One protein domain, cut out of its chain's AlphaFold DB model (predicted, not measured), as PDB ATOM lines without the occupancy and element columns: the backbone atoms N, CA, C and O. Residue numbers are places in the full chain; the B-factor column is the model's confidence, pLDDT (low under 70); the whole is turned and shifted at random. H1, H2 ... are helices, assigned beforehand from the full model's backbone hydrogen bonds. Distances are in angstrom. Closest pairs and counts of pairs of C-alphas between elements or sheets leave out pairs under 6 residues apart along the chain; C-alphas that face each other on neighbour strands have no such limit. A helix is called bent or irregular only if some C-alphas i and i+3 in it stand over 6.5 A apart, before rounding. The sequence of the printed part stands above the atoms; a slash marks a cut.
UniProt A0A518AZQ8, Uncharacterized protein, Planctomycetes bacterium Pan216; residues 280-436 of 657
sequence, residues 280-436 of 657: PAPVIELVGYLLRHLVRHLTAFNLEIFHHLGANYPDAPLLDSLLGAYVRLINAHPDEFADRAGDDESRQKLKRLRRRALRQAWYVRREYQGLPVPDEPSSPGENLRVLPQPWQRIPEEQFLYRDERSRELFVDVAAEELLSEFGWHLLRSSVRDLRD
ATOM      1  N   PRO A 280       8.375 143.117  70.083       94.75
ATOM      2  CA  PRO A 280       8.271 143.216  68.628       94.75
ATOM      3  C   PRO A 280       9.216 142.273  67.872       94.75
ATOM      4  O   PRO A 280       8.867 141.798  66.792       94.75
ATOM      5  N   ALA A 281      10.407 141.981  68.409       95.12
ATOM      6  CA  ALA A 281      11.444 141.242  67.684       95.12
ATOM      7  C   ALA A 281      11.021 139.813  67.270       95.12
ATOM      8  O   ALA A 281      11.160 139.493  66.083       95.12
ATOM      9  N   PRO A 282      10.430 138.974  68.150       94.88
ATOM     10  CA  PRO A 282       9.965 137.644  67.750       94.88
ATOM     11  C   PRO A 282       8.855 137.689  66.695       94.88
ATOM     12  O   PRO A 282       8.830 136.853  65.789       94.88
ATOM     13  N   VAL A 283       7.959 138.683  66.758       96.06
ATOM     14  CA  VAL A 283       6.903 138.844  65.746       96.06
ATOM     15  C   VAL A 283       7.485 139.281  64.405       96.06
ATOM     16  O   VAL A 283       7.112 138.726  63.374       96.06
ATOM     17  N   ILE A 284       8.439 140.217  64.397       98.00
ATOM     18  CA  ILE A 284       9.162 140.621  63.181       98.00
ATOM     19  C   ILE A 284       9.844 139.405  62.539       98.00
ATOM     20  O   ILE A 284       9.798 139.223  61.321       98.00
ATOM     21  N   GLU A 285      10.471 138.544  63.337       97.44
ATOM     22  CA  GLU A 285      11.114 137.327  62.836       97.44
ATOM     23  C   GLU A 285      10.114 136.318  62.280       97.44
ATOM     24  O   GLU A 285      10.384 135.691  61.250       97.44
ATOM     25  N   LEU A 286       8.957 136.190  62.929       97.12
ATOM     26  CA  LEU A 286       7.876 135.320  62.502       97.12
ATOM     27  C   LEU A 286       7.241 135.807  61.196       97.12
ATOM     28  O   LEU A 286       7.240 135.056  60.227       97.12
ATOM     29  N   VAL A 287       6.800 137.066  61.112       98.38
ATOM     30  CA  VAL A 287       6.253 137.650  59.870       98.38
ATOM     31  C   VAL A 287       7.285 137.570  58.744       98.38
ATOM     32  O   VAL A 287       6.968 137.130  57.641       98.38
ATOM     33  N   GLY A 288       8.552 137.885  59.034       98.44
ATOM     34  CA  GLY A 288       9.633 137.741  58.062       98.44
ATOM     35  C   GLY A 288       9.835 136.290  57.602       98.44
ATOM     36  O   GLY A 288      10.125 136.054  56.430       98.44
ATOM     37  N   TYR A 289       9.684 135.304  58.494       97.69
ATOM     38  CA  TYR A 289       9.710 133.883  58.135       97.69
ATOM     39  C   TYR A 289       8.581 133.524  57.167       97.69
ATOM     40  O   TYR A 289       8.874 132.902  56.142       97.69
ATOM     41  N   LEU A 290       7.344 133.936  57.465       97.94
ATOM     42  CA  LEU A 290       6.167 133.657  56.635       97.94
ATOM     43  C   LEU A 290       6.344 134.251  55.234       97.94
ATOM     44  O   LEU A 290       6.229 133.532  54.245       97.94
ATOM     45  N   LEU A 291       6.756 135.521  55.152       98.56
ATOM     46  CA  LEU A 291       7.028 136.210  53.887       98.56
ATOM     47  C   LEU A 291       8.073 135.485  53.036       98.56
ATOM     48  O   LEU A 291       7.846 135.242  51.856       98.56
ATOM     49  N   ARG A 292       9.206 135.080  53.626       98.12
ATOM     50  CA  ARG A 292      10.238 134.340  52.879       98.12
ATOM     51  C   ARG A 292       9.733 132.986  52.378       98.12
ATOM     52  O   ARG A 292      10.121 132.575  51.292       98.12
ATOM     53  N   HIS A 293       8.896 132.287  53.145       96.69
ATOM     54  CA  HIS A 293       8.356 130.995  52.710       96.69
ATOM     55  C   HIS A 293       7.287 131.148  51.628       96.69
ATOM     56  O   HIS A 293       7.311 130.369  50.680       96.69
ATOM     57  N   LEU A 294       6.427 132.171  51.711       96.44
ATOM     58  CA  LEU A 294       5.495 132.516  50.633       96.44
ATOM     59  C   LEU A 294       6.242 132.866  49.351       96.44
ATOM     60  O   LEU A 294       5.932 132.312  48.305       96.44
ATOM     61  N   VAL A 295       7.283 133.702  49.434       97.88
ATOM     62  CA  VAL A 295       8.103 134.036  48.261       97.88
ATOM     63  C   VAL A 295       8.725 132.783  47.659       97.88
ATOM     64  O   VAL A 295       8.626 132.593  46.457       97.88
ATOM     65  N   ARG A 296       9.316 131.892  48.462       97.38
ATOM     66  CA  ARG A 296       9.883 130.634  47.945       97.38
ATOM     67  C   ARG A 296       8.831 129.749  47.282       97.38
ATOM     68  O   ARG A 296       9.132 129.137  46.261       97.38
ATOM     69  N   HIS A 297       7.629 129.673  47.846       94.50
ATOM     70  CA  HIS A 297       6.540 128.910  47.246       94.50
ATOM     71  C   HIS A 297       6.092 129.538  45.919       94.50
ATOM     72  O   HIS A 297       6.018 128.835  44.923       94.50
ATOM     73  N   LEU A 298       5.930 130.862  45.860       94.81
ATOM     74  CA  LEU A 298       5.581 131.597  44.639       94.81
ATOM     75  C   LEU A 298       6.720 131.632  43.601       94.81
ATOM     76  O   LEU A 298       6.449 131.788  42.418       94.81
ATOM     77  N   THR A 299       7.981 131.455  44.010       95.88
ATOM     78  CA  THR A 299       9.102 131.198  43.089       95.88
ATOM     79  C   THR A 299       8.967 129.822  42.437       95.88
ATOM     80  O   THR A 299       9.235 129.684  41.249       95.88
ATOM     81  N   ALA A 300       8.588 128.801  43.213       93.44
ATOM     82  CA  ALA A 300       8.449 127.434  42.718       93.44
ATOM     83  C   ALA A 300       7.182 127.251  41.869       93.44
ATOM     84  O   ALA A 300       7.237 126.672  40.790       93.44
ATOM     85  N   PHE A 301       6.065 127.802  42.336       91.06
ATOM     86  CA  PHE A 301       4.744 127.727  41.720       91.06
ATOM     87  C   PHE A 301       4.292 129.125  41.289       91.06
ATOM     88  O   PHE A 301       3.338 129.687  41.831       91.06
ATOM     89  N   ASN A 302       5.019 129.710  40.331       90.62
ATOM     90  CA  ASN A 302       4.688 131.013  39.756       90.62
ATOM     91  C   ASN A 302       3.243 131.008  39.224       90.62
ATOM     92  O   ASN A 302       2.867 130.123  38.452       90.62
ATOM     93  N   LEU A 303       2.450 132.006  39.622       90.50
ATOM     94  CA  LEU A 303       1.033 132.116  39.268       90.50
ATOM     95  C   LEU A 303       0.790 132.257  37.759       90.50
ATOM     96  O   LEU A 303      -0.292 131.918  37.293       90.50
ATOM     97  N   GLU A 304       1.771 132.713  36.980       89.31
ATOM     98  CA  GLU A 304       1.674 132.758  35.519       89.31
ATOM     99  C   GLU A 304       1.800 131.362  34.896       89.31
ATOM    100  O   GLU A 304       1.009 130.982  34.029       89.31
ATOM    101  N   ILE A 305       2.766 130.572  35.370       88.50
ATOM    102  CA  ILE A 305       3.138 129.277  34.782       88.50
ATOM    103  C   ILE A 305       2.235 128.150  35.308       88.50
ATOM    104  O   ILE A 305       1.778 127.307  34.538       88.50
ATOM    105  N   PHE A 306       1.933 128.144  36.609       83.94
ATOM    106  CA  PHE A 306       1.262 127.038  37.310       83.94
ATOM    107  C   PHE A 306      -0.234 127.267  37.562       83.94
ATOM    108  O   PHE A 306      -0.837 126.565  38.374       83.94
ATOM    109  N   HIS A 307      -0.846 128.220  36.858       70.62
ATOM    110  CA  HIS A 307      -2.188 128.758  37.104       70.62
ATOM    111  C   HIS A 307      -3.350 127.744  37.230       70.62
ATOM    112  O   HIS A 307      -4.395 128.108  37.766       70.62
ATOM    113  N   HIS A 308      -3.185 126.500  36.761       64.31
ATOM    114  CA  HIS A 308      -4.148 125.397  36.911       64.31
ATOM    115  C   HIS A 308      -3.536 124.099  37.494       64.31
ATOM    116  O   HIS A 308      -4.252 123.122  37.703       64.31
ATOM    117  N   LEU A 309      -2.224 124.073  37.778       60.91
ATOM    118  CA  LEU A 309      -1.454 122.890  38.205       60.91
ATOM    119  C   LEU A 309      -0.780 123.111  39.568       60.91
ATOM    120  O   LEU A 309       0.424 122.921  39.718       60.91
ATOM    121  N   GLY A 310      -1.555 123.537  40.566       56.66
ATOM    122  CA  GLY A 310      -1.071 123.644  41.947       56.66
ATOM    123  C   GLY A 310      -0.590 125.030  42.383       56.66
ATOM    124  O   GLY A 310      -0.142 125.167  43.520       56.66
ATOM    125  N   ALA A 311      -0.731 126.071  41.551       64.44
ATOM    126  CA  ALA A 311      -0.632 127.447  42.034       64.44
ATOM    127  C   ALA A 311      -1.704 127.717  43.103       64.44
ATOM    128  O   ALA A 311      -2.905 127.671  42.832       64.44
ATOM    129  N   ASN A 312      -1.266 128.019  44.324       75.31
ATOM    130  CA  ASN A 312      -2.150 128.443  45.401       75.31
ATOM    131  C   ASN A 312      -2.321 129.957  45.321       75.31
ATOM    132  O   ASN A 312      -1.596 130.697  45.983       75.31
ATOM    133  N   TYR A 313      -3.257 130.434  44.499       83.69
ATOM    134  CA  TYR A 313      -3.505 131.873  44.385       83.69
ATOM    135  C   TYR A 313      -3.673 132.606  45.732       83.69
ATOM    136  O   TYR A 313      -3.162 133.722  45.821       83.69
ATOM    137  N   PRO A 314      -4.279 132.021  46.791       87.94
ATOM    138  CA  PRO A 314      -4.372 132.655  48.109       87.94
ATOM    139  C   PRO A 314      -3.031 133.032  48.758       87.94
ATOM    140  O   PRO A 314      -3.005 133.886  49.647       87.94
ATOM    141  N   ASP A 315      -1.911 132.454  48.314       92.06
ATOM    142  CA  ASP A 315      -0.583 132.823  48.806       92.06
ATOM    143  C   ASP A 315      -0.220 134.272  48.459       92.06
ATOM    144  O   ASP A 315       0.456 134.932  49.249       92.06
ATOM    145  N   ALA A 316      -0.666 134.788  47.307       93.88
ATOM    146  CA  ALA A 316      -0.373 136.157  46.888       93.88
ATOM    147  C   ALA A 316      -1.121 137.206  47.742       93.88
ATOM    148  O   ALA A 316      -0.451 138.078  48.300       93.88
ATOM    149  N   PRO A 317      -2.451 137.121  47.951       93.25
ATOM    150  CA  PRO A 317      -3.153 137.984  48.904       93.25
ATOM    151  C   PRO A 317      -2.613 137.892  50.339       93.25
ATOM    152  O   PRO A 317      -2.495 138.915  51.021       93.25
ATOM    153  N   LEU A 318      -2.231 136.693  50.806       95.31
ATOM    154  CA  LEU A 318      -1.603 136.546  52.123       95.31
ATOM    155  C   LEU A 318      -0.226 137.231  52.172       95.31
ATOM    156  O   LEU A 318       0.097 137.878  53.171       95.31
ATOM    157  N   LEU A 319       0.577 137.119  51.107       97.06
ATOM    158  CA  LEU A 319       1.868 137.802  50.993       97.06
ATOM    159  C   LEU A 319       1.700 139.320  51.082       97.06
ATOM    160  O   LEU A 319       2.439 139.951  51.834       97.06
ATOM    161  N   ASP A 320       0.733 139.898  50.369       97.12
ATOM    162  CA  ASP A 320       0.475 141.344  50.390       97.12
ATOM    163  C   ASP A 320       0.000 141.813  51.775       97.12
ATOM    164  O   ASP A 320       0.572 142.746  52.349       97.12
ATOM    165  N   SER A 321      -0.924 141.072  52.398       96.38
ATOM    166  CA  SER A 321      -1.399 141.350  53.762       96.38
ATOM    167  C   SER A 321      -0.263 141.330  54.795       96.38
ATOM    168  O   SER A 321      -0.136 142.237  55.630       96.38
ATOM    169  N   LEU A 322       0.601 140.310  54.735       98.19
ATOM    170  CA  LEU A 322       1.768 140.193  55.610       98.19
ATOM    171  C   LEU A 322       2.818 141.267  55.307       98.19
ATOM    172  O   LEU A 322       3.434 141.774  56.244       98.19
ATOM    173  N   LEU A 323       3.020 141.640  54.040       98.50
ATOM    174  CA  LEU A 323       3.960 142.690  53.651       98.50
ATOM    175  C   LEU A 323       3.499 144.046  54.192       98.50
ATOM    176  O   LEU A 323       4.295 144.744  54.821       98.50
ATOM    177  N   GLY A 324       2.216 144.384  54.048       98.00
ATOM    178  CA  GLY A 324       1.645 145.599  54.628       98.00
ATOM    179  C   GLY A 324       1.827 145.655  56.150       98.00
ATOM    180  O   GLY A 324       2.211 146.689  56.703       98.00
ATOM    181  N   ALA A 325       1.636 144.529  56.844       97.81
ATOM    182  CA  ALA A 325       1.939 144.426  58.272       97.81
ATOM    183  C   ALA A 325       3.432 144.598  58.573       97.81
ATOM    184  O   ALA A 325       3.797 145.322  59.501       97.81
ATOM    185  N   TYR A 326       4.300 143.994  57.767       98.50
ATOM    186  CA  TYR A 326       5.746 144.085  57.926       98.50
ATOM    187  C   TYR A 326       6.266 145.512  57.752       98.50
ATOM    188  O   TYR A 326       7.111 145.955  58.527       98.50
ATOM    189  N   VAL A 327       5.714 146.272  56.803       98.38
ATOM    190  CA  VAL A 327       6.061 147.686  56.618       98.38
ATOM    191  C   VAL A 327       5.623 148.534  57.813       98.38
ATOM    192  O   VAL A 327       6.375 149.402  58.263       98.38
ATOM    193  N   ARG A 328       4.456 148.253  58.408       97.88
ATOM    194  CA  ARG A 328       4.060 148.905  59.668       97.88
ATOM    195  C   ARG A 328       5.056 148.614  60.795       97.88
ATOM    196  O   ARG A 328       5.400 149.531  61.536       97.88
ATOM    197  N   LEU A 329       5.568 147.382  60.887       97.81
ATOM    198  CA  LEU A 329       6.596 147.012  61.870       97.81
ATOM    199  C   LEU A 329       7.937 147.703  61.616       97.81
ATOM    200  O   LEU A 329       8.576 148.145  62.568       97.81
ATOM    201  N   ILE A 330       8.338 147.849  60.352       98.25
ATOM    202  CA  ILE A 330       9.521 148.623  59.953       98.25
ATOM    203  C   ILE A 330       9.421 150.066  60.453       98.25
ATOM    204  O   ILE A 330      10.376 150.585  61.027       98.25
ATOM    205  N   ASN A 331       8.262 150.698  60.265       97.44
ATOM    206  CA  ASN A 331       8.045 152.085  60.675       97.44
ATOM    207  C   ASN A 331       7.980 152.239  62.200       97.44
ATOM    208  O   ASN A 331       8.467 153.232  62.734       97.44
ATOM    209  N   ALA A 332       7.392 151.267  62.900       97.19
ATOM    210  CA  ALA A 332       7.265 151.295  64.356       97.19
ATOM    211  C   ALA A 332       8.580 150.962  65.086       97.19
ATOM    212  O   ALA A 332       8.818 151.466  66.182       97.19
ATOM    213  N   HIS A 333       9.435 150.126  64.489       97.31
ATOM    214  CA  HIS A 333      10.652 149.606  65.120       97.31
ATOM    215  C   HIS A 333      11.870 149.686  64.186       97.31
ATOM    216  O   HIS A 333      12.499 148.661  63.916       97.31
ATOM    217  N   PRO A 334      12.256 150.880  63.699       97.75
ATOM    218  CA  PRO A 334      13.306 151.034  62.684       97.75
ATOM    219  C   PRO A 334      14.654 150.414  63.091       97.75
ATOM    220  O   PRO A 334      15.404 149.880  62.268       97.75
ATOM    221  N   ASP A 335      14.923 150.420  64.390       96.94
ATOM    222  CA  ASP A 335      16.138 149.927  65.033       96.94
ATOM    223  C   ASP A 335      16.347 148.417  64.911       96.94
ATOM    224  O   ASP A 335      17.480 147.931  64.975       96.94
ATOM    225  N   GLU A 336      15.255 147.680  64.718       97.56
ATOM    226  CA  GLU A 336      15.258 146.239  64.500       97.56
ATOM    227  C   GLU A 336      15.645 145.881  63.052       97.56
ATOM    228  O   GLU A 336      15.850 144.709  62.744       97.56
ATOM    229  N   PHE A 337      15.794 146.858  62.152       98.25
ATOM    230  CA  PHE A 337      16.076 146.617  60.731       98.25
ATOM    231  C   PHE A 337      17.351 147.297  60.235       98.25
ATOM    232  O   PHE A 337      18.087 146.715  59.431       98.25
ATOM    233  N   ALA A 338      17.606 148.527  60.685       97.19
ATOM    234  CA  ALA A 338      18.791 149.284  60.304       97.19
ATOM    235  C   ALA A 338      20.015 148.838  61.106       97.19
ATOM    236  O   ALA A 338      19.936 148.654  62.323       97.19
ATOM    237  N   ASP A 339      21.153 148.697  60.433       95.81
ATOM    238  CA  ASP A 339      22.423 148.402  61.094       95.81
ATOM    239  C   ASP A 339      22.821 149.573  62.006       95.81
ATOM    240  O   ASP A 339      22.660 150.745  61.654       95.81
ATOM    241  N   ARG A 340      23.321 149.256  63.200       96.00
ATOM    242  CA  ARG A 340      23.754 150.235  64.201       96.00
ATOM    243  C   ARG A 340      25.213 150.034  64.561       96.00
ATOM    244  O   ARG A 340      25.716 148.913  64.622       96.00
ATOM    245  N   ALA A 341      25.882 151.143  64.870       95.50
ATOM    246  CA  ALA A 341      27.193 151.090  65.497       95.50
ATOM    247  C   ALA A 341      27.079 150.323  66.827       95.50
ATOM    248  O   ALA A 341      26.305 150.713  67.700       95.50
ATOM    249  N   GLY A 342      27.824 149.224  66.957       95.62
ATOM    250  CA  GLY A 342      27.788 148.345  68.129       95.62
ATOM    251  C   GLY A 342      26.924 147.088  67.985       95.62
ATOM    252  O   GLY A 342      26.903 146.290  68.918       95.62
ATOM    253  N   ASP A 343      26.246 146.871  66.851       96.94
ATOM    254  CA  ASP A 343      25.638 145.564  66.576       96.94
ATOM    255  C   ASP A 343      26.730 144.497  66.414       96.94
ATOM    256  O   ASP A 343      27.652 144.666  65.610       96.94
ATOM    257  N   ASP A 344      26.598 143.386  67.137       97.38
ATOM    258  CA  ASP A 344      27.422 142.198  66.920       97.38
ATOM    259  C   ASP A 344      27.036 141.461  65.622       97.38
ATOM    260  O   ASP A 344      26.035 141.764  64.965       97.38
ATOM    261  N   GLU A 345      27.846 140.475  65.233       96.81
ATOM    262  CA  GLU A 345      27.632 139.701  64.006       96.81
ATOM    263  C   GLU A 345      26.269 138.988  63.989       96.81
ATOM    264  O   GLU A 345      25.580 138.971  62.965       96.81
ATOM    265  N   SER A 346      25.839 138.443  65.130       97.06
ATOM    266  CA  SER A 346      24.551 137.756  65.265       97.06
ATOM    267  C   SER A 346      23.384 138.703  64.987       97.06
ATOM    268  O   SER A 346      22.470 138.370  64.225       97.06
ATOM    269  N   ARG A 347      23.426 139.914  65.544       96.88
ATOM    270  CA  ARG A 347      22.397 140.939  65.363       96.88
ATOM    271  C   ARG A 347      22.397 141.498  63.947       96.88
ATOM    272  O   ARG A 347      21.322 141.653  63.368       96.88
ATOM    273  N   GLN A 348      23.570 141.717  63.354       96.88
ATOM    274  CA  GLN A 348      23.690 142.102  61.943       96.88
ATOM    275  C   GLN A 348      23.094 141.031  61.020       96.88
ATOM    276  O   GLN A 348      22.340 141.350  60.100       96.88
ATOM    277  N   LYS A 349      23.354 139.746  61.292       97.25
ATOM    278  CA  LYS A 349      22.769 138.627  60.539       97.25
ATOM    279  C   LYS A 349      21.242 138.592  60.653       97.25
ATOM    280  O   LYS A 349      20.566 138.364  59.649       97.25
ATOM    281  N   LEU A 350      20.686 138.847  61.840       97.56
ATOM    282  CA  LEU A 350      19.233 138.946  62.036       97.56
ATOM    283  C   LEU A 350      18.630 140.127  61.263       97.56
ATOM    284  O   LEU A 350      17.634 139.953  60.560       97.56
ATOM    285  N   LYS A 351      19.250 141.309  61.324       98.19
ATOM    286  CA  LYS A 351      18.815 142.500  60.573       98.19
ATOM    287  C   LYS A 351      18.861 142.275  59.064       98.19
ATOM    288  O   LYS A 351      17.892 142.582  58.369       98.19
ATOM    289  N   ARG A 352      19.919 141.629  58.568       98.25
ATOM    290  CA  ARG A 352      20.026 141.188  57.172       98.25
ATOM    291  C   ARG A 352      18.880 140.254  56.781       98.25
ATOM    292  O   ARG A 352      18.233 140.466  55.760       98.25
ATOM    293  N   LEU A 353      18.555 139.273  57.626       98.31
ATOM    294  CA  LEU A 353      17.442 138.347  57.391       98.31
ATOM    295  C   LEU A 353      16.070 139.054  57.355       98.31
ATOM    296  O   LEU A 353      15.171 138.631  56.621       98.31
ATOM    297  N   ARG A 354      15.904 140.134  58.127       98.56
ATOM    298  CA  ARG A 354      14.705 140.987  58.113       98.56
ATOM    299  C   ARG A 354      14.620 141.806  56.823       98.56
ATOM    300  O   ARG A 354      13.598 141.780  56.138       98.56
ATOM    301  N   ARG A 355      15.725 142.432  56.411       98.69
ATOM    302  CA  ARG A 355      15.832 143.133  55.119       98.69
ATOM    303  C   ARG A 355      15.620 142.203  53.920       98.69
ATOM    304  O   ARG A 355      14.956 142.594  52.965       98.69
ATOM    305  N   ARG A 356      16.090 140.952  53.991       98.69
ATOM    306  CA  ARG A 356      15.798 139.902  53.000       98.69
ATOM    307  C   ARG A 356      14.298 139.673  52.842       98.69
ATOM    308  O   ARG A 356      13.830 139.585  51.714       98.69
ATOM    309  N   ALA A 357      13.559 139.559  53.948       98.69
ATOM    310  CA  ALA A 357      12.112 139.351  53.895       98.69
ATOM    311  C   ALA A 357      11.405 140.512  53.184       98.69
ATOM    312  O   ALA A 357      10.592 140.258  52.301       98.69
ATOM    313  N   LEU A 358      11.785 141.758  53.500       98.81
ATOM    314  CA  LEU A 358      11.288 142.949  52.806       98.81
ATOM    315  C   LEU A 358      11.588 142.890  51.301       98.81
ATOM    316  O   LEU A 358      10.665 143.006  50.502       98.81
ATOM    317  N   ARG A 359      12.854 142.672  50.918       98.69
ATOM    318  CA  ARG A 359      13.294 142.625  49.512       98.69
ATOM    319  C   ARG A 359      12.509 141.607  48.697       98.69
ATOM    320  O   ARG A 359      11.991 141.931  47.638       98.69
ATOM    321  N   GLN A 360      12.444 140.383  49.207       98.56
ATOM    322  CA  GLN A 360      11.833 139.245  48.527       98.56
ATOM    323  C   GLN A 360      10.318 139.427  48.383       98.56
ATOM    324  O   GLN A 360       9.778 139.244  47.295       98.56
ATOM    325  N   ALA A 361       9.636 139.821  49.461       98.62
ATOM    326  CA  ALA A 361       8.190 140.005  49.428       98.62
ATOM    327  C   ALA A 361       7.786 141.190  48.551       98.62
ATOM    328  O   ALA A 361       6.886 141.055  47.730       98.62
ATOM    329  N   TRP A 362       8.480 142.324  48.678       98.69
ATOM    330  CA  TRP A 362       8.211 143.490  47.844       98.69
ATOM    331  C   TRP A 362       8.473 143.200  46.361       98.69
ATOM    332  O   TRP A 362       7.649 143.571  45.531       98.69
ATOM    333  N   TYR A 363       9.553 142.473  46.035       98.62
ATOM    334  CA  TYR A 363       9.836 142.028  44.667       98.62
ATOM    335  C   TYR A 363       8.661 141.239  44.080       98.62
ATOM    336  O   TYR A 363       8.138 141.610  43.035       98.62
ATOM    337  N   VAL A 364       8.228 140.167  44.759       98.12
ATOM    338  CA  VAL A 364       7.164 139.286  44.243       98.12
ATOM    339  C   VAL A 364       5.840 140.031  44.134       98.12
ATOM    340  O   VAL A 364       5.137 139.892  43.138       98.12
ATOM    341  N   ARG A 365       5.514 140.858  45.130       97.81
ATOM    342  CA  ARG A 365       4.312 141.690  45.105       97.81
ATOM    343  C   ARG A 365       4.313 142.627  43.897       97.81
ATOM    344  O   ARG A 365       3.298 142.722  43.216       97.81
ATOM    345  N   ARG A 366       5.437 143.302  43.625       98.06
ATOM    346  CA  ARG A 366       5.580 144.199  42.470       98.06
ATOM    347  C   ARG A 366       5.497 143.446  41.143       98.06
ATOM    348  O   ARG A 366       4.817 143.925  40.247       98.06
ATOM    349  N   GLU A 367       6.128 142.278  41.032       97.44
ATOM    350  CA  GLU A 367       6.065 141.444  39.820       97.44
ATOM    351  C   GLU A 367       4.628 141.006  39.496       97.44
ATOM    352  O   GLU A 367       4.239 140.956  38.335       97.44
ATOM    353  N   TYR A 368       3.820 140.719  40.518       96.94
ATOM    354  CA  TYR A 368       2.423 140.314  40.352       96.94
ATOM    355  C   TYR A 368       1.431 141.475  40.269       96.94
ATOM    356  O   TYR A 368       0.233 141.235  40.122       96.94
ATOM    357  N   GLN A 369       1.879 142.724  40.364       97.19
ATOM    358  CA  GLN A 369       0.982 143.867  40.236       97.19
ATOM    359  C   GLN A 369       0.395 143.924  38.817       97.19
ATOM    360  O   GLN A 369       1.131 143.962  37.834       97.19
ATOM    361  N   GLY A 370      -0.936 143.943  38.718       96.12
ATOM    362  CA  GLY A 370      -1.654 143.895  37.443       96.12
ATOM    363  C   GLY A 370      -1.757 142.491  36.835       96.12
ATOM    364  O   GLY A 370      -2.203 142.351  35.702       96.12
ATOM    365  N   LEU A 371      -1.344 141.435  37.549       94.75
ATOM    366  CA  LEU A 371      -1.438 140.070  37.034       94.75
ATOM    367  C   LEU A 371      -2.911 139.616  36.954       94.75
ATOM    368  O   LEU A 371      -3.569 139.603  37.999       94.75
ATOM    369  N   PRO A 372      -3.416 139.166  35.783       93.69
ATOM    370  CA  PRO A 372      -4.771 138.631  35.665       93.69
ATOM    371  C   PRO A 372      -4.954 137.316  36.433       93.69
ATOM    372  O   PRO A 372      -4.248 136.323  36.203       93.69
ATOM    373  N   VAL A 373      -5.949 137.288  37.314       92.31
ATOM    374  CA  VAL A 373      -6.314 136.163  38.186       92.31
ATOM    375  C   VAL A 373      -7.820 135.894  38.131       92.31
ATOM    376  O   VAL A 373      -8.583 136.799  37.795       92.31
ATOM    377  N   PRO A 374      -8.271 134.669  38.459       90.12
ATOM    378  CA  PRO A 374      -9.695 134.403  38.623       90.12
ATOM    379  C   PRO A 374     -10.344 135.371  39.623       90.12
ATOM    380  O   PRO A 374      -9.681 135.836  40.557       90.12
ATOM    381  N   ASP A 375     -11.636 135.648  39.449       90.25
ATOM    382  CA  ASP A 375     -12.369 136.625  40.274       90.25
ATOM    383  C   ASP A 375     -12.242 136.336  41.780       90.25
ATOM    384  O   ASP A 375     -11.978 137.230  42.595       90.25
ATOM    385  N   GLU A 376     -12.338 135.053  42.121       87.06
ATOM    386  CA  GLU A 376     -12.099 134.485  43.444       87.06
ATOM    387  C   GLU A 376     -10.865 133.564  43.355       87.06
ATOM    388  O   GLU A 376     -10.980 132.435  42.892       87.06
ATOM    389  N   PRO A 377      -9.654 134.003  43.737       75.31
ATOM    390  CA  PRO A 377      -8.410 133.245  43.556       75.31
ATOM    391  C   PRO A 377      -8.363 131.942  44.389       75.31
ATOM    392  O   PRO A 377      -7.677 131.868  45.403       75.31
ATOM    393  N   SER A 378      -9.114 130.919  43.986       80.06
ATOM    394  CA  SER A 378      -9.316 129.635  44.668       80.06
ATOM    395  C   SER A 378      -8.693 128.479  43.877       80.06
ATOM    396  O   SER A 378      -8.189 128.656  42.765       80.06
ATOM    397  N   SER A 379      -8.683 127.281  44.463       79.75
ATOM    398  CA  SER A 379      -8.217 126.065  43.782       79.75
ATOM    399  C   SER A 379      -9.336 125.411  42.955       79.75
ATOM    400  O   SER A 379     -10.509 125.553  43.305       79.75
ATOM    401  N   PRO A 380      -9.018 124.614  41.913       80.38
ATOM    402  CA  PRO A 380     -10.028 123.837  41.190       80.38
ATOM    403  C   PRO A 380     -10.851 122.919  42.107       80.38
ATOM    404  O   PRO A 380     -12.070 122.851  41.978       80.38
ATOM    405  N   GLY A 381     -10.201 122.258  43.075       81.81
ATOM    406  CA  GLY A 381     -10.870 121.402  44.059       81.81
ATOM    407  C   GLY A 381     -11.862 122.157  44.949       81.81
ATOM    408  O   GLY A 381     -12.911 121.613  45.293       81.81
ATOM    409  N   GLU A 382     -11.565 123.413  45.285       85.19
ATOM    410  CA  GLU A 382     -12.474 124.283  46.034       85.19
ATOM    411  C   GLU A 382     -13.620 124.813  45.158       85.19
ATOM    412  O   GLU A 382     -14.769 124.769  45.592       85.19
ATOM    413  N   ASN A 383     -13.345 125.212  43.911       87.56
ATOM    414  CA  ASN A 383     -14.359 125.721  42.976       87.56
ATOM    415  C   ASN A 383     -15.379 124.659  42.525       87.56
ATOM    416  O   ASN A 383     -16.483 124.989  42.091       87.56
ATOM    417  N   LEU A 384     -15.041 123.370  42.639       88.50
ATOM    418  CA  LEU A 384     -15.994 122.277  42.426       88.50
ATOM    419  C   LEU A 384     -17.089 122.224  43.495       88.50
ATOM    420  O   LEU A 384     -18.102 121.555  43.299       88.50
ATOM    421  N   ARG A 385     -16.915 122.889  44.636       89.94
ATOM    422  CA  ARG A 385     -17.835 122.786  45.767       89.94
ATOM    423  C   ARG A 385     -18.886 123.873  45.697       89.94
ATOM    424  O   ARG A 385     -18.595 125.026  45.394       89.94
ATOM    425  N   VAL A 386     -20.114 123.517  46.046       90.62
ATOM    426  CA  VAL A 386     -21.129 124.528  46.332       90.62
ATOM    427  C   VAL A 386     -20.802 125.109  47.696       90.62
ATOM    428  O   VAL A 386     -20.552 124.370  48.644       90.62
ATOM    429  N   LEU A 387     -20.807 126.430  47.797       89.00
ATOM    430  CA  LEU A 387     -20.602 127.164  49.038       89.00
ATOM    431  C   LEU A 387     -21.867 127.973  49.364       89.00
ATOM    432  O   LEU A 387     -22.691 128.202  48.472       89.00
ATOM    433  N   PRO A 388     -22.092 128.356  50.637       86.75
ATOM    434  CA  PRO A 388     -23.233 129.198  50.992       86.75
ATOM    435  C   PRO A 388     -23.197 130.549  50.245       86.75
ATOM    436  O   PRO A 388     -22.261 130.859  49.524       86.75
ATOM    437  N   GLN A 389     -24.218 131.391  50.387       85.94
ATOM    438  CA  GLN A 389     -24.127 132.778  49.901       85.94
ATOM    439  C   GLN A 389     -23.238 133.622  50.830       85.94
ATOM    440  O   GLN A 389     -23.282 133.380  52.039       85.94
ATOM    441  N   PRO A 390     -22.490 134.622  50.313       88.94
ATOM    442  CA  PRO A 390     -22.571 135.199  48.959       88.94
ATOM    443  C   PRO A 390     -21.656 134.547  47.910       88.94
ATOM    444  O   PRO A 390     -21.554 135.046  46.793       88.94
ATOM    445  N   TRP A 391     -20.978 133.461  48.262       87.88
ATOM    446  CA  TRP A 391     -19.950 132.853  47.431       87.88
ATOM    447  C   TRP A 391     -20.523 132.225  46.151       87.88
ATOM    448  O   TRP A 391     -21.571 131.572  46.174       87.88
ATOM    449  N   GLN A 392     -19.838 132.433  45.024       88.06
ATOM    450  CA  GLN A 392     -20.259 131.960  43.704       88.06
ATOM    451  C   GLN A 392     -19.178 131.098  43.055       88.06
ATOM    452  O   GLN A 392     -17.987 131.312  43.271       88.06
ATOM    453  N   ARG A 393     -19.618 130.130  42.247       89.75
ATOM    454  CA  ARG A 393     -18.731 129.325  41.409       89.75
ATOM    455  C   ARG A 393     -18.120 130.210  40.328       89.75
ATOM    456  O   ARG A 393     -18.835 130.952  39.657       89.75
ATOM    457  N   ILE A 394     -16.821 130.067  40.130       90.75
ATOM    458  CA  ILE A 394     -16.078 130.720  39.058       90.75
ATOM    459  C   ILE A 394     -16.215 129.878  37.783       90.75
ATOM    460  O   ILE A 394     -16.089 128.647  37.866       90.75
ATOM    461  N   PRO A 395     -16.430 130.505  36.615       91.38
ATOM    462  CA  PRO A 395     -16.418 129.809  35.330       91.38
ATOM    463  C   PRO A 395     -15.120 129.014  35.112       91.38
ATOM    464  O   PRO A 395     -14.029 129.478  35.454       91.38
ATOM    465  N   GLU A 396     -15.222 127.810  34.540       87.75
ATOM    466  CA  GLU A 396     -14.057 126.941  34.289       87.75
ATOM    467  C   GLU A 396     -13.052 127.601  33.329       87.75
ATOM    468  O   GLU A 396     -11.841 127.403  33.445       87.75
ATOM    469  N   GLU A 397     -13.545 128.455  32.436       90.75
ATOM    470  CA  GLU A 397     -12.769 129.208  31.460       90.75
ATOM    471  C   GLU A 397     -11.715 130.103  32.119       90.75
ATOM    472  O   GLU A 397     -10.604 130.186  31.603       90.75
ATOM    473  N   GLN A 398     -11.988 130.692  33.292       90.25
ATOM    474  CA  GLN A 398     -11.005 131.529  34.000       90.25
ATOM    475  C   GLN A 398      -9.806 130.723  34.536       90.25
ATOM    476  O   GLN A 398      -8.706 131.264  34.711       90.25
ATOM    477  N   PHE A 399      -9.992 129.422  34.795       83.88
ATOM    478  CA  PHE A 399      -8.898 128.526  35.186       83.88
ATOM    479  C   PHE A 399      -8.076 128.084  33.978       83.88
ATOM    480  O   PHE A 399      -6.852 128.002  34.078       83.88
ATOM    481  N   LEU A 400      -8.742 127.816  32.853       84.75
ATOM    482  CA  LEU A 400      -8.114 127.305  31.635       84.75
ATOM    483  C   LEU A 400      -7.426 128.402  30.815       84.75
ATOM    484  O   LEU A 400      -6.369 128.160  30.233       84.75
ATOM    485  N   TYR A 401      -8.001 129.604  30.779       87.44
ATOM    486  CA  TYR A 401      -7.584 130.686  29.897       87.44
ATOM    487  C   TYR A 401      -7.307 131.961  30.692       87.44
ATOM    488  O   TYR A 401      -8.150 132.466  31.432       87.44
ATOM    489  N   ARG A 402      -6.095 132.504  30.530       87.56
ATOM    490  CA  ARG A 402      -5.677 133.748  31.195       87.56
ATOM    491  C   ARG A 402      -6.508 134.947  30.740       87.56
ATOM    492  O   ARG A 402      -6.826 135.787  31.570       87.56
ATOM    493  N   ASP A 403      -6.866 135.001  29.460       90.88
ATOM    494  CA  ASP A 403      -7.558 136.149  28.858       90.88
ATOM    495  C   ASP A 403      -9.030 136.270  29.297       90.88
ATOM    496  O   ASP A 403      -9.638 137.319  29.120       90.88
ATOM    497  N   GLU A 404      -9.586 135.225  29.916       93.88
ATOM    498  CA  GLU A 404     -10.955 135.209  30.455       93.88
ATOM    499  C   GLU A 404     -11.031 135.746  31.896       93.88
ATOM    500  O   GLU A 404     -12.107 135.848  32.484       93.88
ATOM    501  N   ARG A 405      -9.886 136.075  32.502       93.06
ATOM    502  CA  ARG A 405      -9.797 136.552  33.883       93.06
ATOM    503  C   ARG A 405     -10.099 138.040  33.959       93.06
ATOM    504  O   ARG A 405      -9.390 138.852  33.370       93.06
ATOM    505  N   SER A 406     -11.114 138.400  34.736       93.25
ATOM    506  CA  SER A 406     -11.561 139.790  34.895       93.25
ATOM    507  C   SER A 406     -10.894 140.553  36.036       93.25
ATOM    508  O   SER A 406     -10.999 141.780  36.082       93.25
ATOM    509  N   ARG A 407     -10.222 139.864  36.964       93.56
ATOM    510  CA  ARG A 407      -9.575 140.486  38.119       93.56
ATOM    511  C   ARG A 407      -8.070 140.581  37.922       93.56
ATOM    512  O   ARG A 407      -7.437 139.676  37.394       93.56
ATOM    513  N   GLU A 408      -7.488 141.652  38.441       94.81
ATOM    514  CA  GLU A 408      -6.044 141.854  38.487       94.81
ATOM    515  C   GLU A 408      -5.561 141.939  39.943       94.81
ATOM    516  O   GLU A 408      -6.255 142.467  40.820       94.81
ATOM    517  N   LEU A 409      -4.371 141.402  40.222       94.81
ATOM    518  CA  LEU A 409      -3.768 141.477  41.552       94.81
ATOM    519  C   LEU A 409      -3.209 142.874  41.851       94.81
ATOM    520  O   LEU A 409      -2.511 143.471  41.035       94.81
ATOM    521  N   PHE A 410      -3.453 143.345  43.076       95.44
ATOM    522  CA  PHE A 410      -2.801 144.515  43.684       95.44
ATOM    523  C   PHE A 410      -2.951 145.840  42.919       95.44
ATOM    524  O   PHE A 410      -2.063 146.692  42.966       95.44
ATOM    525  N   VAL A 411      -4.054 146.016  42.192       95.88
ATOM    526  CA  VAL A 411      -4.338 147.248  41.430       95.88
ATOM    527  C   VAL A 411      -4.808 148.415  42.300       95.88
ATOM    528  O   VAL A 411      -4.842 149.554  41.844       95.88
ATOM    529  N   ASP A 412      -5.182 148.138  43.545       95.94
ATOM    530  CA  ASP A 412      -5.712 149.099  44.509       95.94
ATOM    531  C   ASP A 412      -4.636 150.012  45.111       95.94
ATOM    532  O   ASP A 412      -4.911 151.179  45.385       95.94
ATOM    533  N   VAL A 413      -3.414 149.504  45.292       96.31
ATOM    534  CA  VAL A 413      -2.270 150.256  45.827       96.31
ATOM    535  C   VAL A 413      -1.023 149.886  45.032       96.31
ATOM    536  O   VAL A 413      -0.723 148.705  44.872       96.31
ATOM    537  N   ALA A 414      -0.245 150.854  44.553       97.31
ATOM    538  CA  ALA A 414       1.015 150.543  43.872       97.31
ATOM    539  C   ALA A 414       2.077 150.028  44.865       97.31
ATOM    540  O   ALA A 414       2.117 150.440  46.027       97.31
ATOM    541  N   ALA A 415       2.977 149.139  44.430       96.69
ATOM    542  CA  ALA A 415       3.974 148.529  45.319       96.69
ATOM    543  C   ALA A 415       4.907 149.586  45.933       96.69
ATOM    544  O   ALA A 415       5.420 149.424  47.041       96.69
ATOM    545  N   GLU A 416       5.119 150.679  45.210       97.12
ATOM    546  CA  GLU A 416       5.915 151.828  45.614       97.12
ATOM    547  C   GLU A 416       5.277 152.616  46.758       97.12
ATOM    548  O   GLU A 416       5.993 153.129  47.622       97.12
ATOM    549  N   GLU A 417       3.946 152.697  46.766       97.62
ATOM    550  CA  GLU A 417       3.157 153.446  47.749       97.62
ATOM    551  C   GLU A 417       3.075 152.717  49.094       97.62
ATOM    552  O   GLU A 417       2.831 153.345  50.125       97.62
ATOM    553  N   LEU A 418       3.347 151.406  49.113       96.69
ATOM    554  CA  LEU A 418       3.413 150.631  50.350       96.69
ATOM    555  C   LEU A 418       4.553 151.087  51.266       96.69
ATOM    556  O   LEU A 418       4.433 150.967  52.484       96.69
ATOM    557  N   LEU A 419       5.673 151.557  50.707       98.06
ATOM    558  CA  LEU A 419       6.893 151.831  51.463       98.06
ATOM    559  C   LEU A 419       6.991 153.298  51.890       98.06
ATOM    560  O   LEU A 419       6.922 154.216  51.079       98.06
ATOM    561  N   SER A 420       7.277 153.514  53.175       97.38
ATOM    562  CA  SER A 420       7.728 154.817  53.675       97.38
ATOM    563  C   SER A 420       9.126 155.163  53.143       97.38
ATOM    564  O   SER A 420       9.840 154.301  52.628       97.38
ATOM    565  N   GLU A 421       9.580 156.404  53.339       98.00
ATOM    566  CA  GLU A 421      10.959 156.804  53.009       98.00
ATOM    567  C   GLU A 421      12.003 155.894  53.685       98.00
ATOM    568  O   GLU A 421      12.969 155.451  53.056       98.00
ATOM    569  N   PHE A 422      11.778 155.547  54.955       98.25
ATOM    570  CA  PHE A 422      12.646 154.627  55.683       98.25
ATOM    571  C   PHE A 422      12.557 153.190  55.140       98.25
ATOM    572  O   PHE A 422      13.580 152.520  55.000       98.25
ATOM    573  N   GLY A 423      11.362 152.730  54.756       98.19
ATOM    574  CA  GLY A 423      11.177 151.449  54.067       98.19
ATOM    575  C   GLY A 423      11.965 151.377  52.755       98.19
ATOM    576  O   GLY A 423      12.678 150.401  52.516       98.19
ATOM    577  N   TRP A 424      11.933 152.444  51.953       98.31
ATOM    578  CA  TRP A 424      12.745 152.579  50.741       98.31
ATOM    579  C   TRP A 424      14.246 152.566  51.027       98.31
ATOM    580  O   TRP A 424      15.012 151.921  50.305       98.31
ATOM    581  N   HIS A 425      14.684 153.248  52.086       98.12
ATOM    582  CA  HIS A 425      16.074 153.203  52.524       98.12
ATOM    583  C   HIS A 425      16.512 151.770  52.870       98.12
ATOM    584  O   HIS A 425      17.559 151.318  52.398       98.12
ATOM    585  N   LEU A 426      15.701 151.029  53.631       98.44
ATOM    586  CA  LEU A 426      15.983 149.635  53.975       98.44
ATOM    587  C   LEU A 426      15.972 148.713  52.757       98.44
ATOM    588  O   LEU A 426      16.848 147.856  52.658       98.44
ATOM    589  N   LEU A 427      15.028 148.891  51.829       98.44
ATOM    590  CA  LEU A 427      14.977 148.113  50.592       98.44
ATOM    591  C   LEU A 427      16.256 148.322  49.770       98.44
ATOM    592  O   LEU A 427      16.895 147.348  49.380       98.44
ATOM    593  N   ARG A 428      16.715 149.567  49.601       97.44
ATOM    594  CA  ARG A 428      17.999 149.858  48.934       97.44
ATOM    595  C   ARG A 428      19.197 149.293  49.698       97.44
ATOM    596  O   ARG A 428      20.122 148.767  49.088       97.44
ATOM    597  N   SER A 429      19.187 149.356  51.032       97.12
ATOM    598  CA  SER A 429      20.231 148.733  51.857       97.12
ATOM    599  C   SER A 429      20.266 147.212  51.660       97.12
ATOM    600  O   SER A 429      21.334 146.628  51.499       97.12
ATOM    601  N   SER A 430      19.094 146.582  51.550       98.19
ATOM    602  CA  SER A 430      18.959 145.141  51.330       98.19
ATOM    603  C   SER A 430      19.552 144.658  50.004       98.19
ATOM    604  O   SER A 430      19.886 143.482  49.883       98.19
ATOM    605  N   VAL A 431      19.683 145.531  49.003       97.81
ATOM    606  CA  VAL A 431      20.346 145.208  47.730       97.81
ATOM    607  C   VAL A 431      21.850 145.060  47.938       97.81
ATOM    608  O   VAL A 431      22.459 144.152  47.386       97.81
ATOM    609  N   ARG A 432      22.454 145.876  48.812       96.81
ATOM    610  CA  ARG A 432      23.884 145.759  49.153       96.81
ATOM    611  C   ARG A 432      24.197 144.444  49.860       96.81
ATOM    612  O   ARG A 432      25.290 143.906  49.691       96.81
ATOM    613  N   ASP A 433      23.227 143.912  50.606       98.12
ATOM    614  CA  ASP A 433      23.347 142.604  51.248       98.12
ATOM    615  C   ASP A 433      23.514 141.465  50.218       98.12
ATOM    616  O   ASP A 433      24.035 140.417  50.583       98.12
ATOM    617  N   LEU A 434      23.156 141.654  48.935       98.38
ATOM    618  CA  LEU A 434      23.334 140.648  47.868       98.38
ATOM    619  C   LEU A 434      24.804 140.311  47.568       98.38
ATOM    620  O   LEU A 434      25.075 139.327  46.890       98.38
ATOM    621  N   ARG A 435      25.768 141.068  48.106       97.31
ATOM    622  CA  ARG A 435      27.189 140.669  48.091       97.31
ATOM    623  C   ARG A 435      27.468 139.457  48.986       97.31
ATOM    624  O   ARG A 435      28.493 138.797  48.831       97.31
ATOM    625  N   ASP A 436      26.567 139.142  49.914       97.56
ATOM    626  CA  ASP A 436      26.577 137.881  50.643       97.56
ATOM    627  C   ASP A 436      25.978 136.764  49.773       97.56
ATOM    628  O   ASP A 436      24.849 136.855  49.287       97.56
TER     629      ASP A 436
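Overview. This is residues 280 to 436 of the 657 residues of an uncharacterized protein of Planctomycetes bacterium Pan216 (UniProt A0A518AZQ8). Three long helices make the body: H1 and H2 form a hairpin, H3 packs across it, and H6 crosses H3 on the side away from H1. Beyond one end of this body lies a loose head of long loops with two short helices, H4 and H5, and residues 401 to 420 run back from it to H6. The printed part has 157 residues with six named helices, H1 to H6 in order, and no named strand; the class is all helix. It is elongated, spanning 58 by 30 by 25 A, and only just compact, close to loose, with a radius of gyration of the C-alphas of 17.9 A.

Along the chain. H1, residues 280 to 300, begins with C-alpha 280 at (8.271, 143.216, 68.628) and is 30.3 A long from first to last C-alpha. H2, residues 315 to 332, measures 25.4 A. H3, residues 345 to 367, is the longest helix at 32.5 A, with C-alpha 345 at (27.632, 139.701, 64.006). H4, residues 380 to 383, and H5, residues 396 to 400, are short. H6, residues 421 to 435, measures 23.4 A and ends with C-alpha 435 at (27.189, 140.669, 48.091). H6 is neither bent nor irregular, but only just: C-alphas 432 and 435 are 6.2 A apart.

Arrangement. H2 and H3 are the hubs, each touching three helices. They touch at a steep tilt of 47 degrees, opposite ways, H3 with residues 358 to 365 alone; the closest C-alphas, of Asp 320 and Arg 365, are 6.5 A apart. H1 and H2 touch as a helical hairpin at a shallow tilt of 31 degrees, opposite ways, closest at the C-alphas of Leu 291 and Leu 319, 6.1 A. H1 touches H3 at a steep tilt of 46 degrees, the same way; the closest C-alphas, of Gly 288 and Ala 357, are 5.1 A apart. H6 touches H3, residues 352 to 359 alone, at 73 degrees, only just about perpendicular; the closest C-alphas, of Arg 355 and Ser 430, are 5.3 A apart. H1 and H6 are apart. The helix packing is mostly crossed, with a shallow tilt in 1 of 5 touching pairs. H4 and H5 are close but not clearly touching, and neither touches a helix. In H1, H2, H3 and H5 every O i to N i+4 pair is within hydrogen-bond range; in H6 8 of 11 are, and H4 is too short for such a pair.

Size, cuts and confidence. The C-alphas farthest apart, of Gly 342 and Val 386, are 58.6 A apart. The printed part has no cut, and its five links between helices are long. Residues 372 to 373 pair with residues 407 to 408, antiparallel. The mean pLDDT of the printed part is 93.4; residues 308 to 311 are under 70.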